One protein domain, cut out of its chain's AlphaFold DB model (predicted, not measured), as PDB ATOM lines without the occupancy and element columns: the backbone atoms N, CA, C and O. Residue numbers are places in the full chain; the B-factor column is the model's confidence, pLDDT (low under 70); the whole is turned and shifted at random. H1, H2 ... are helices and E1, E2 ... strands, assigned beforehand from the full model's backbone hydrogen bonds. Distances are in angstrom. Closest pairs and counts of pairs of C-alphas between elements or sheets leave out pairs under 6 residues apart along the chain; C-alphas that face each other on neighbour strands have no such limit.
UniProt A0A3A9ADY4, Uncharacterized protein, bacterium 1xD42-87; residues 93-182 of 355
ATOM      1  N   SER A  93     131.758 160.639 159.303       67.25
ATOM      2  CA  SER A  93     131.424 160.187 157.940       67.25
ATOM      3  C   SER A  93     131.684 161.252 156.863       67.25
ATOM      4  O   SER A  93     131.967 160.917 155.710       67.25
ATOM      5  N   THR A  94     131.618 162.537 157.231       73.06
ATOM      6  CA  THR A  94     131.913 163.661 156.330       73.06
ATOM      7  C   THR A  94     133.422 163.817 156.144       73.06
ATOM      8  O   THR A  94     133.877 163.944 155.007       73.06
ATOM      9  N   ASP A  95     134.194 163.727 157.230       85.56
ATOM     10  CA  ASP A  95     135.659 163.800 157.196       85.56
ATOM     11  C   ASP A  95     136.260 162.655 156.351       85.56
ATOM     12  O   ASP A  95     137.176 162.884 155.555       85.56
ATOM     13  N   LEU A  96     135.715 161.432 156.445       90.25
ATOM     14  CA  LEU A  96     136.164 160.302 155.619       90.25
ATOM     15  C   LEU A  96     135.768 160.446 154.137       90.25
ATOM     16  O   LEU A  96     136.528 160.041 153.255       90.25
ATOM     17  N   ALA A  97     134.622 161.062 153.836       92.50
ATOM     18  CA  ALA A  97     134.235 161.355 152.456       92.50
ATOM     19  C   ALA A  97     135.195 162.363 151.793       92.50
ATOM     20  O   ALA A  97     135.623 162.139 150.660       92.50
ATOM     21  N   GLU A  98     135.572 163.435 152.505       94.56
ATOM     22  CA  GLU A  98     136.560 164.419 152.030       94.56
ATOM     23  C   GLU A  98     137.952 163.781 151.877       94.56
ATOM     24  O   GLU A  98     138.599 163.972 150.846       94.56
ATOM     25  N   TYR A  99     138.374 162.938 152.831       94.56
ATOM     26  CA  TYR A  99     139.616 162.160 152.735       94.56
ATOM     27  C   TYR A  99     139.655 161.269 151.484       94.56
ATOM     28  O   TYR A  99     140.640 161.288 150.742       94.56
ATOM     29  N   ASN A 100     138.593 160.494 151.238       96.38
ATOM     30  CA  ASN A 100     138.506 159.585 150.095       96.38
ATOM     31  C   ASN A 100     138.513 160.355 148.759       96.38
ATOM     32  O   ASN A 100     139.182 159.922 147.817       96.38
ATOM     33  N   GLU A 101     137.840 161.511 148.678       97.19
ATOM     34  CA  GLU A 101     137.869 162.379 147.492       97.19
ATOM     35  C   GLU A 101     139.271 162.968 147.249       97.19
ATOM     36  O   GLU A 101     139.815 162.838 146.147       97.19
ATOM     37  N   GLU A 102     139.889 163.581 148.269       97.00
ATOM     38  CA  GLU A 102     141.228 164.177 148.154       97.00
ATOM     39  C   GLU A 102     142.264 163.118 147.751       97.00
ATOM     40  O   GLU A 102     143.032 163.327 146.805       97.00
ATOM     41  N   LYS A 103     142.242 161.948 148.403       95.94
ATOM     42  CA  LYS A 103     143.152 160.836 148.100       95.94
ATOM     43  C   LYS A 103     142.978 160.298 146.692       95.94
ATOM     44  O   LYS A 103     143.983 160.038 146.028       95.94
ATOM     45  N   PHE A 104     141.741 160.153 146.217       97.69
ATOM     46  CA  PHE A 104     141.494 159.688 144.855       97.69
ATOM     47  C   PHE A 104     142.124 160.638 143.831       97.69
ATOM     48  O   PHE A 104     142.859 160.200 142.943       97.69
ATOM     49  N   PHE A 105     141.897 161.947 143.974       97.12
ATOM     50  CA  PHE A 105     142.456 162.922 143.040       97.12
ATOM     51  C   PHE A 105     143.977 163.094 143.170       97.12
ATOM     52  O   PHE A 105     144.626 163.347 142.154       97.12
ATOM     53  N   GLU A 106     144.565 162.878 144.354       95.75
ATOM     54  CA  GLU A 106     146.026 162.804 144.533       95.75
ATOM     55  C   GLU A 106     146.641 161.650 143.718       95.75
ATOM     56  O   GLU A 106     147.705 161.812 143.117       95.75
ATOM     57  N   TYR A 107     145.990 160.482 143.672       94.94
ATOM     58  CA  TYR A 107     146.439 159.367 142.833       94.94
ATOM     59  C   TYR A 107     146.180 159.619 141.344       94.94
ATOM     60  O   TYR A 107     147.082 159.416 140.534       94.94
ATOM     61  N   ALA A 108     145.003 160.128 140.973       94.00
ATOM     62  CA  ALA A 108     144.679 160.433 139.579       94.00
ATOM     63  C   ALA A 108     145.659 161.446 138.947       94.00
ATOM     64  O   ALA A 108     146.032 161.288 137.785       94.00
ATOM     65  N   GLU A 109     146.138 162.442 139.708       93.88
ATOM     66  CA  GLU A 109     147.175 163.376 139.237       93.88
ATOM     67  C   GLU A 109     148.532 162.682 139.009       93.88
ATOM     68  O   GLU A 109     149.193 162.965 138.009       93.88
ATOM     69  N   LYS A 110     148.938 161.738 139.876       90.94
ATOM     70  CA  LYS A 110     150.183 160.953 139.696       90.94
ATOM     71  C   LYS A 110     150.157 160.093 138.433       90.94
ATOM     72  O   LYS A 110     151.207 159.894 137.827       90.94
ATOM     73  N   TRP A 111     148.976 159.620 138.046       88.56
ATOM     74  CA  TRP A 111     148.737 158.837 136.832       88.56
ATOM     75  C   TRP A 111     148.468 159.693 135.583       88.56
ATOM     76  O   TRP A 111     148.139 159.162 134.528       88.56
ATOM     77  N   GLU A 112     148.609 161.020 135.683       92.88
ATOM     78  CA  GLU A 112     148.318 161.992 134.614       92.88
ATOM     79  C   GLU A 112     146.878 161.901 134.048       92.88
ATOM     80  O   GLU A 112     146.588 162.436 132.972       92.88
ATOM     81  N   VAL A 113     145.949 161.280 134.790       93.38
ATOM     82  CA  VAL A 113     144.540 161.131 134.402       93.38
ATOM     83  C   VAL A 113     143.890 162.509 134.359       93.38
ATOM     84  O   VAL A 113     143.995 163.321 135.285       93.38
ATOM     85  N   ASN A 114     143.195 162.808 133.262       94.62
ATOM     86  CA  ASN A 114     142.617 164.133 133.091       94.62
ATOM     87  C   ASN A 114     141.438 164.353 134.058       94.62
ATOM     88  O   ASN A 114     140.660 163.440 134.325       94.62
ATOM     89  N   ARG A 115     141.260 165.583 134.559       94.38
ATOM     90  CA  ARG A 115     140.304 165.873 135.647       94.38
ATOM     91  C   ARG A 115     138.869 165.389 135.389       94.38
ATOM     92  O   ARG A 115     138.230 164.937 136.329       94.38
ATOM     93  N   ALA A 116     138.367 165.464 134.154       95.56
ATOM     94  CA  ALA A 116     136.993 165.054 133.838       95.56
ATOM     95  C   ALA A 116     136.817 163.522 133.809       95.56
ATOM     96  O   ALA A 116     135.752 163.010 134.136       95.56
ATOM     97  N   GLU A 117     137.868 162.801 133.428       95.00
ATOM     98  CA  GLU A 117     137.938 161.336 133.452       95.00
ATOM     99  C   GLU A 117     138.118 160.827 134.885       95.00
ATOM    100  O   GLU A 117     137.346 159.983 135.327       95.00
ATOM    101  N   ALA A 118     139.009 161.453 135.660       96.31
ATOM    102  CA  ALA A 118     139.155 161.202 137.092       96.31
ATOM    103  C   ALA A 118     137.841 161.441 137.862       96.31
ATOM    104  O   ALA A 118     137.457 160.624 138.692       96.31
ATOM    105  N   GLU A 119     137.108 162.521 137.560       97.50
ATOM    106  CA  GLU A 119     135.768 162.745 138.117       97.50
ATOM    107  C   GLU A 119     134.813 161.601 137.743       97.50
ATOM    108  O   GLU A 119     134.119 161.085 138.614       97.50
ATOM    109  N   SER A 120     134.807 161.147 136.485       96.25
ATOM    110  CA  SER A 120     133.974 160.015 136.051       96.25
ATOM    111  C   SER A 120     134.310 158.707 136.776       96.25
ATOM    112  O   SER A 120     133.397 157.946 137.095       96.25
ATOM    113  N   TYR A 121     135.589 158.436 137.044       96.81
ATOM    114  CA  TYR A 121     136.017 157.263 137.810       96.81
ATOM    115  C   TYR A 121     135.613 157.364 139.282       96.81
ATOM    116  O   TYR A 121     135.032 156.419 139.810       96.81
ATOM    117  N   TYR A 122     135.829 158.514 139.927       97.50
ATOM    118  CA  TYR A 122     135.417 158.722 141.317       97.50
ATOM    119  C   TYR A 122     133.902 158.553 141.505       97.50
ATOM    120  O   TYR A 122     133.462 157.887 142.445       97.50
ATOM    121  N   TRP A 123     133.091 159.081 140.580       96.62
ATOM    122  CA  TRP A 123     131.641 158.869 140.608       96.62
ATOM    123  C   TRP A 123     131.256 157.394 140.423       96.62
ATOM    124  O   TRP A 123     130.367 156.937 141.137       96.62
ATOM    125  N   ARG A 124     131.957 156.625 139.572       96.81
ATOM    126  CA  ARG A 124     131.752 155.165 139.448       96.81
ATOM    127  C   ARG A 124     132.001 154.448 140.784       96.81
ATOM    128  O   ARG A 124     131.154 153.676 141.212       96.81
ATOM    129  N   LEU A 125     133.089 154.775 141.492       97.50
ATOM    130  CA  LEU A 125     133.381 154.213 142.825       97.50
ATOM    131  C   LEU A 125     132.299 154.546 143.867       97.50
ATOM    132  O   LEU A 125     131.993 153.726 144.737       97.50
ATOM    133  N   CYS A 126     131.716 155.745 143.784       96.50
ATOM    134  CA  CYS A 126     130.623 156.166 144.658       96.50
ATOM    135  C   CYS A 126     129.316 155.421 144.345       96.50
ATOM    136  O   CYS A 126     128.661 154.940 145.270       96.50
ATOM    137  N   ASP A 127     128.956 155.303 143.064       96.50
ATOM    138  CA  ASP A 127     127.747 154.611 142.599       96.50
ATOM    139  C   ASP A 127     127.800 153.100 142.905       96.50
ATOM    140  O   ASP A 127     126.806 152.528 143.354       96.50
ATOM    141  N   ASP A 128     128.976 152.475 142.762       96.94
ATOM    142  CA  ASP A 128     129.233 151.071 143.124       96.94
ATOM    143  C   ASP A 128     129.391 150.848 144.644       96.94
ATOM    144  O   ASP A 128     129.557 149.715 145.104       96.94
ATOM    145  N   ASN A 129     129.326 151.916 145.447       96.00
ATOM    146  CA  ASN A 129     129.453 151.893 146.907       96.00
ATOM    147  C   ASN A 129     130.781 151.286 147.418       96.00
ATOM    148  O   ASN A 129     130.813 150.647 148.474       96.00
ATOM    149  N   VAL A 130     131.891 151.520 146.709       96.69
ATOM    150  CA  VAL A 130     133.243 151.044 147.078       96.69
ATOM    151  C   VAL A 130     133.658 151.526 148.474       96.69
ATOM    152  O   VAL A 130     134.224 150.762 149.255       96.69
ATOM    153  N   PHE A 131     133.284 152.758 148.835       94.75
ATOM    154  CA  PHE A 131     133.528 153.356 150.158       94.75
ATOM    155  C   PHE A 131     132.538 152.899 151.251       94.75
ATOM    156  O   PHE A 131     132.593 153.383 152.381       94.75
ATOM    157  N   ARG A 132     131.624 151.968 150.930       90.44
ATOM    158  CA  ARG A 132     130.677 151.310 151.852       90.44
ATOM    159  C   ARG A 132     129.900 152.284 152.741       90.44
ATOM    160  O   ARG A 132     129.905 152.166 153.959       90.44
ATOM    161  N   HIS A 133     129.230 153.253 152.125       86.44
ATOM    162  CA  HIS A 133     128.516 154.329 152.824       86.44
ATOM    163  C   HIS A 133     129.415 155.185 153.740       86.44
ATOM    164  O   HIS A 133     128.976 155.624 154.797       86.44
ATOM    165  N   GLN A 134     130.650 155.456 153.299       86.88
ATOM    166  CA  GLN A 134     131.668 156.229 154.025       86.88
ATOM    167  C   GLN A 134     132.106 155.585 155.349       86.88
ATOM    168  O   GLN A 134     132.285 156.271 156.351       86.88
ATOM    169  N   THR A 135     132.302 154.262 155.346       89.12
ATOM    170  CA  THR A 135     133.027 153.563 156.425       89.12
ATOM    171  C   THR A 135     134.400 153.066 155.977       89.12
ATOM    172  O   THR A 135     135.305 152.975 156.799       89.12
ATOM    173  N   ALA A 136     134.567 152.750 154.687       93.19
ATOM    174  CA  ALA A 136     135.811 152.204 154.155       93.19
ATOM    175  C   ALA A 136     136.782 153.311 153.712       93.19
ATOM    176  O   ALA A 136     136.386 154.327 153.130       93.19
ATOM    177  N   TRP A 137     138.069 153.078 153.955       95.19
ATOM    178  CA  TRP A 137     139.151 154.018 153.672       95.19
ATOM    179  C   TRP A 137     139.819 153.689 152.343       95.19
ATOM    180  O   TRP A 137     140.238 152.550 152.132       95.19
ATOM    181  N   LEU A 138     139.982 154.690 151.478       96.56
ATOM    182  CA  LEU A 138     140.779 154.578 150.264       96.56
ATOM    183  C   LEU A 138     142.268 154.466 150.604       96.56
ATOM    184  O   LEU A 138     142.837 155.344 151.252       96.56
ATOM    185  N   VAL A 139     142.908 153.401 150.125       96.06
ATOM    186  CA  VAL A 139     144.330 153.123 150.382       96.06
ATOM    187  C   VAL A 139     145.165 153.407 149.141       96.06
ATOM    188  O   VAL A 139     146.179 154.107 149.226       96.06
ATOM    189  N   TRP A 140     144.732 152.915 147.979       96.75
ATOM    190  CA  TRP A 140     145.485 153.009 146.729       96.75
ATOM    191  C   TRP A 140     144.570 153.013 145.505       96.75
ATOM    192  O   TRP A 140     143.514 152.377 145.517       96.75
ATOM    193  N   VAL A 141     145.002 153.705 144.451       96.81
ATOM    194  CA  VAL A 141     144.366 153.714 143.128       96.81
ATOM    195  C   VAL A 141     145.454 153.544 142.075       96.81
ATOM    196  O   VAL A 141     146.431 154.298 142.063       96.81
ATOM    197  N   ASP A 142     145.247 152.590 141.180       95.81
ATOM    198  CA  ASP A 142     146.037 152.376 139.972       95.81
ATOM    199  C   ASP A 142     145.136 152.549 138.738       95.81
ATOM    200  O   ASP A 142     143.973 152.137 138.775       95.81
ATOM    201  N   VAL A 143     145.636 153.197 137.681       95.12
ATOM    202  CA  VAL A 143     144.894 153.463 136.431       95.12
ATOM    203  C   VAL A 143     145.844 153.274 135.250       95.12
ATOM    204  O   VAL A 143     146.592 154.181 134.880       95.12
ATOM    205  N   GLU A 144     145.807 152.085 134.658       93.00
ATOM    206  CA  GLU A 144     146.696 151.645 133.579       93.00
ATOM    207  C   GLU A 144     145.915 150.769 132.576       93.00
ATOM    208  O   GLU A 144     144.850 150.249 132.886       93.00
ATOM    209  N   ASP A 145     146.428 150.613 131.354       95.25
ATOM    210  CA  ASP A 145     145.912 149.690 130.323       95.25
ATOM    211  C   ASP A 145     146.424 148.274 130.645       95.25
ATOM    212  O   ASP A 145     147.477 147.860 130.146       95.25
ATOM    213  N   LEU A 146     145.753 147.582 131.575       95.94
ATOM    214  CA  LEU A 146     146.246 146.340 132.182       95.94
ATOM    215  C   LEU A 146     146.163 145.179 131.186       95.94
ATOM    216  O   LEU A 146     147.121 144.412 131.067       95.94
ATOM    217  N   ASP A 147     145.068 145.078 130.426       95.75
ATOM    218  CA  ASP A 147     144.902 144.045 129.388       95.75
ATOM    219  C   ASP A 147     145.557 144.384 128.028       95.75
ATOM    220  O   ASP A 147     145.566 143.564 127.103       95.75
ATOM    221  N   GLN A 148     146.174 145.568 127.914       93.19
ATOM    222  CA  GLN A 148     146.860 146.082 126.720       93.19
ATOM    223  C   GLN A 148     145.952 146.246 125.480       93.19
ATOM    224  O   GLN A 148     146.449 146.297 124.343       93.19
ATOM    225  N   ASN A 149     144.626 146.349 125.649       94.12
ATOM    226  CA  ASN A 149     143.705 146.614 124.540       94.12
ATOM    227  C   ASN A 149     143.671 148.090 124.094       94.12
ATOM    228  O   ASN A 149     143.163 148.396 123.005       94.12
ATOM    229  N   GLY A 150     144.278 148.993 124.870       93.44
ATOM    230  CA  GLY A 150     144.345 150.428 124.598       93.44
ATOM    231  C   GLY A 150     143.271 151.250 125.314       93.44
ATOM    232  O   GLY A 150     143.050 152.404 124.928       93.44
ATOM    233  N   GLN A 151     142.605 150.673 126.315       92.62
ATOM    234  CA  GLN A 151     141.666 151.347 127.211       92.62
ATOM    235  C   GLN A 151     142.212 151.288 128.643       92.62
ATOM    236  O   GLN A 151     142.747 150.260 129.033       92.62
ATOM    237  N   PRO A 152     142.110 152.370 129.432       92.81
ATOM    238  CA  PRO A 152     142.517 152.337 130.832       92.81
ATOM    239  C   PRO A 152     141.542 151.498 131.669       92.81
ATOM    240  O   PRO A 152     140.344 151.789 131.720       92.81
ATOM    241  N   ASP A 153     142.092 150.510 132.361       96.75
ATOM    242  CA  ASP A 153     141.475 149.808 133.480       96.75
ATOM    243  C   ASP A 153     141.757 150.573 134.789       96.75
ATOM    244  O   ASP A 153     142.521 151.544 134.823       96.75
ATOM    245  N   MET A 154     141.149 150.149 135.898       96.94
ATOM    246  CA  MET A 154     141.414 150.738 137.215       96.94
ATOM    247  C   MET A 154     141.428 149.677 138.322       96.94
ATOM    248  O   MET A 154     140.543 148.827 138.394       96.94
ATOM    249  N   ALA A 155     142.391 149.758 139.236       97.88
ATOM    250  CA  ALA A 155     142.437 148.935 140.442       97.88
ATOM    251  C   ALA A 155     142.372 149.824 141.689       97.88
ATOM    252  O   ALA A 155     143.146 150.772 141.824       97.88
ATOM    253  N   VAL A 156     141.457 149.532 142.615       98.19
ATOM    254  CA  VAL A 156     141.220 150.360 143.810       98.19
ATOM    255  C   VAL A 156     141.253 149.514 145.068       98.19
ATOM    256  O   VAL A 156     140.413 148.636 145.244       98.19
ATOM    257  N   MET A 157     142.181 149.811 145.975       98.12
ATOM    258  CA  MET A 157     142.228 149.178 147.290       98.12
ATOM    259  C   MET A 157     141.520 150.034 148.332       98.12
ATOM    260  O   MET A 157     141.846 151.212 148.509       98.12
ATOM    261  N   VAL A 158     140.625 149.395 149.083       97.06
ATOM    262  CA  VAL A 158     140.048 149.939 150.313       97.06
ATOM    263  C   VAL A 158     140.258 148.983 151.483       97.06
ATOM    264  O   VAL A 158     140.247 147.763 151.304       97.06
ATOM    265  N   LYS A 159     140.374 149.542 152.687       94.88
ATOM    266  CA  LYS A 159     140.301 148.805 153.958       94.88
ATOM    267  C   LYS A 159     139.027 149.156 154.719       94.88
ATOM    268  O   LYS A 159     138.433 150.210 154.478       94.88
ATOM    269  N   ASP A 160     138.599 148.265 155.601       90.62
ATOM    270  CA  ASP A 160     137.287 148.342 156.249       90.62
ATOM    271  C   ASP A 160     137.200 149.466 157.298       90.62
ATOM    272  O   ASP A 160     136.132 150.058 157.445       90.62
ATOM    273  N   ASP A 161     138.314 149.799 157.960       86.19
ATOM    274  CA  ASP A 161     138.465 150.871 158.952       86.19
ATOM    275  C   ASP A 161     139.935 151.374 159.059       86.19
ATOM    276  O   ASP A 161     140.821 150.954 158.310       86.19
ATOM    277  N   GLU A 162     140.235 152.316 159.964       79.38
ATOM    278  CA  GLU A 162     141.594 152.874 160.109       79.38
ATOM    279  C   GLU A 162     142.618 151.845 160.645       79.38
ATOM    280  O   GLU A 162     143.771 151.845 160.199       79.38
ATOM    281  N   TYR A 163     142.205 150.954 161.548       82.25
ATOM    282  CA  TYR A 163     143.039 150.015 162.312       82.25
ATOM    283  C   TYR A 163     142.856 148.549 161.900       82.25
ATOM    284  O   TYR A 163     143.312 147.664 162.629       82.25
ATOM    285  N   SER A 164     142.211 148.307 160.756       82.81
ATOM    286  CA  SER A 164     141.943 146.979 160.204       82.81
ATOM    287  C   SER A 164     143.160 146.047 160.240       82.81
ATOM    288  O   SER A 164     144.301 146.485 160.069       82.81
ATOM    289  N   GLY A 165     142.905 144.751 160.411       86.94
ATOM    290  CA  GLY A 165     143.866 143.662 160.252       86.94
ATOM    291  C   GLY A 165     143.833 143.022 158.859       86.94
ATOM    292  O   GLY A 165     143.106 143.448 157.962       86.94
ATOM    293  N   TYR A 166     144.630 141.968 158.663       90.88
ATOM    294  CA  TYR A 166     144.654 141.246 157.384       90.88
ATOM    295  C   TYR A 166     143.257 140.685 157.071       90.88
ATOM    296  O   TYR A 166     142.506 140.325 157.978       90.88
ATOM    297  N   GLY A 167     142.881 140.673 155.791       92.94
ATOM    298  CA  GLY A 167     141.542 140.273 155.347       92.94
ATOM    299  C   GLY A 167     140.458 141.353 155.423       92.94
ATOM    300  O   GLY A 167     139.456 141.261 154.709       92.94
ATOM    301  N   GLU A 168     140.650 142.410 156.211       93.75
ATOM    302  CA  GLU A 168     139.659 143.473 156.429       93.75
ATOM    303  C   GLU A 168     139.780 144.581 155.360       93.75
ATOM    304  O   GLU A 168     140.114 145.739 155.626       93.75
ATOM    305  N   GLY A 169     139.530 144.196 154.104       95.19
ATOM    306  CA  GLY A 169     139.547 145.092 152.947       95.19
ATOM    307  C   GLY A 169     139.034 144.454 151.655       95.19
ATOM    308  O   GLY A 169     138.373 143.412 151.662       95.19
ATOM    309  N   CYS A 170     139.281 145.127 150.530       96.44
ATOM    310  CA  CYS A 170     139.099 144.591 149.179       96.44
ATOM    311  C   CYS A 170     139.948 145.372 148.161       96.44
ATOM    312  O   CYS A 170     140.111 146.588 148.300       96.44
ATOM    313  N   ILE A 171     140.428 144.695 147.110       98.12
ATOM    314  CA  ILE A 171     140.877 145.349 145.870       98.12
ATOM    315  C   ILE A 171     139.784 145.167 144.813       98.12
ATOM    316  O   ILE A 171     139.455 144.043 144.441       98.12
ATOM    317  N   TYR A 172     139.224 146.269 144.326       98.19
ATOM    318  CA  TYR A 172     138.280 146.286 143.215       98.19
ATOM    319  C   TYR A 172     139.040 146.416 141.896       98.19
ATOM    320  O   TYR A 172     139.722 147.417 141.682       98.19
ATOM    321  N   PHE A 173     138.890 145.432 141.013       98.31
ATOM    322  CA  PHE A 173     139.406 145.461 139.647       98.31
ATOM    323  C   PHE A 173     138.289 145.850 138.678       98.31
ATOM    324  O   PHE A 173     137.325 145.108 138.477       98.31
ATOM    325  N   TYR A 174     138.446 147.022 138.077       97.88
ATOM    326  CA  TYR A 174     137.615 147.577 137.022       97.88
ATOM    327  C   TYR A 174     138.283 147.324 135.675       97.88
ATOM    328  O   TYR A 174     138.978 148.195 135.156       97.88
ATOM    329  N   MET A 175     138.072 146.126 135.134       97.50
ATOM    330  CA  MET A 175     138.514 145.793 133.784       97.50
ATOM    331  C   MET A 175     137.473 146.282 132.780       97.50
ATOM    332  O   MET A 175     136.293 145.938 132.892       97.50
ATOM    333  N   ASN A 176     137.895 147.048 131.777       93.50
ATOM    334  CA  ASN A 176     137.040 147.503 130.685       93.50
ATOM    335  C   ASN A 176     135.717 148.161 131.174       93.50
ATOM    336  O   ASN A 176     135.678 148.976 132.105       93.50
ATOM    337  N   GLU A 177     134.599 147.807 130.533       90.75
ATOM    338  CA  GLU A 177     133.236 148.207 130.905       90.75
ATOM    339  C   GLU A 177     132.500 147.112 131.714       90.75
ATOM    340  O   GLU A 177     131.279 147.184 131.864       90.75
ATOM    341  N   ASP A 178     133.214 146.108 132.240       95.69
ATOM    342  CA  ASP A 178     132.616 144.975 132.957       95.69
ATOM    343  C   ASP A 178     132.215 145.314 134.409       95.69
ATOM    344  O   ASP A 178     132.508 146.391 134.946       95.69
ATOM    345  N   GLU A 179     131.504 144.381 135.051       95.50
ATOM    346  CA  GLU A 179     131.173 144.437 136.479       95.50
ATOM    347  C   GLU A 179     132.458 144.273 137.318       95.50
ATOM    348  O   GLU A 179     133.233 143.350 137.058       95.50
ATOM    349  N   PRO A 180     132.728 145.148 138.308       96.88
ATOM    350  CA  PRO A 180     133.996 145.128 139.028       96.88
ATOM    351  C   PRO A 180     134.172 143.870 139.878       96.88
ATOM    352  O   PRO A 180     133.310 143.505 140.682       96.88
ATOM    353  N   TYR A 181     135.346 143.251 139.777       97.75
ATOM    354  CA  TYR A 181     135.712 142.122 140.623       97.75
ATOM    355  C   TYR A 181     136.296 142.613 141.953       97.75
ATOM    356  O   TYR A 181     137.341 143.259 141.971       97.75
ATOM    357  N   CYS A 182     135.649 142.286 143.075       97.06
ATOM    358  CA  CYS A 182     136.168 142.573 144.416       97.06
ATOM    359  C   CYS A 182     136.997 141.390 144.939       97.06
ATOM    360  O   CYS A 182     136.444 140.405 145.438       97.06
TER     361      CYS A 182
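Overview. This is residues 93 to 182 of the 355 residues of an uncharacterized protein of bacterium 1xD42-87 (UniProt A0A3A9ADY4). A small three-stranded sheet has the long helix H1 over its edge strand E1; a shorter helix, H2, folds back from H1 and grazes the sheet. The 90 printed residues include, in order, H1, H2, E1, E2, E3; the class is mixed. It is compact, radius of gyration of the C-alphas 12.8 A, spanning 37 by 26 by 22 A.

Arrangement. E1 (137 to 144), E2 (153 to 159) and E3 (169 to 174) form a meander, each strand antiparallel to the one before; N 139 and O 157 are 2.9 A apart, N 172 and O 156 2.8 A. H1 (93 to 110) runs along E1, height over the sheet 8.4 A. H2 (115 to 127) touches H1 at Ala 118 and Ala 108, C-alphas 6.1 A apart. Every O i to N i+4 pair in both helices is within hydrogen-bond range.

Along the chain. H1, 26.2 A long, begins at C-alpha 93 (131.424, 160.187, 157.940); E3 ends at C-alpha 174 (137.615, 147.577, 137.022).

Size, cuts and confidence. The printed part has no cut and no long link; residue 93 alone is under pLDDT 70.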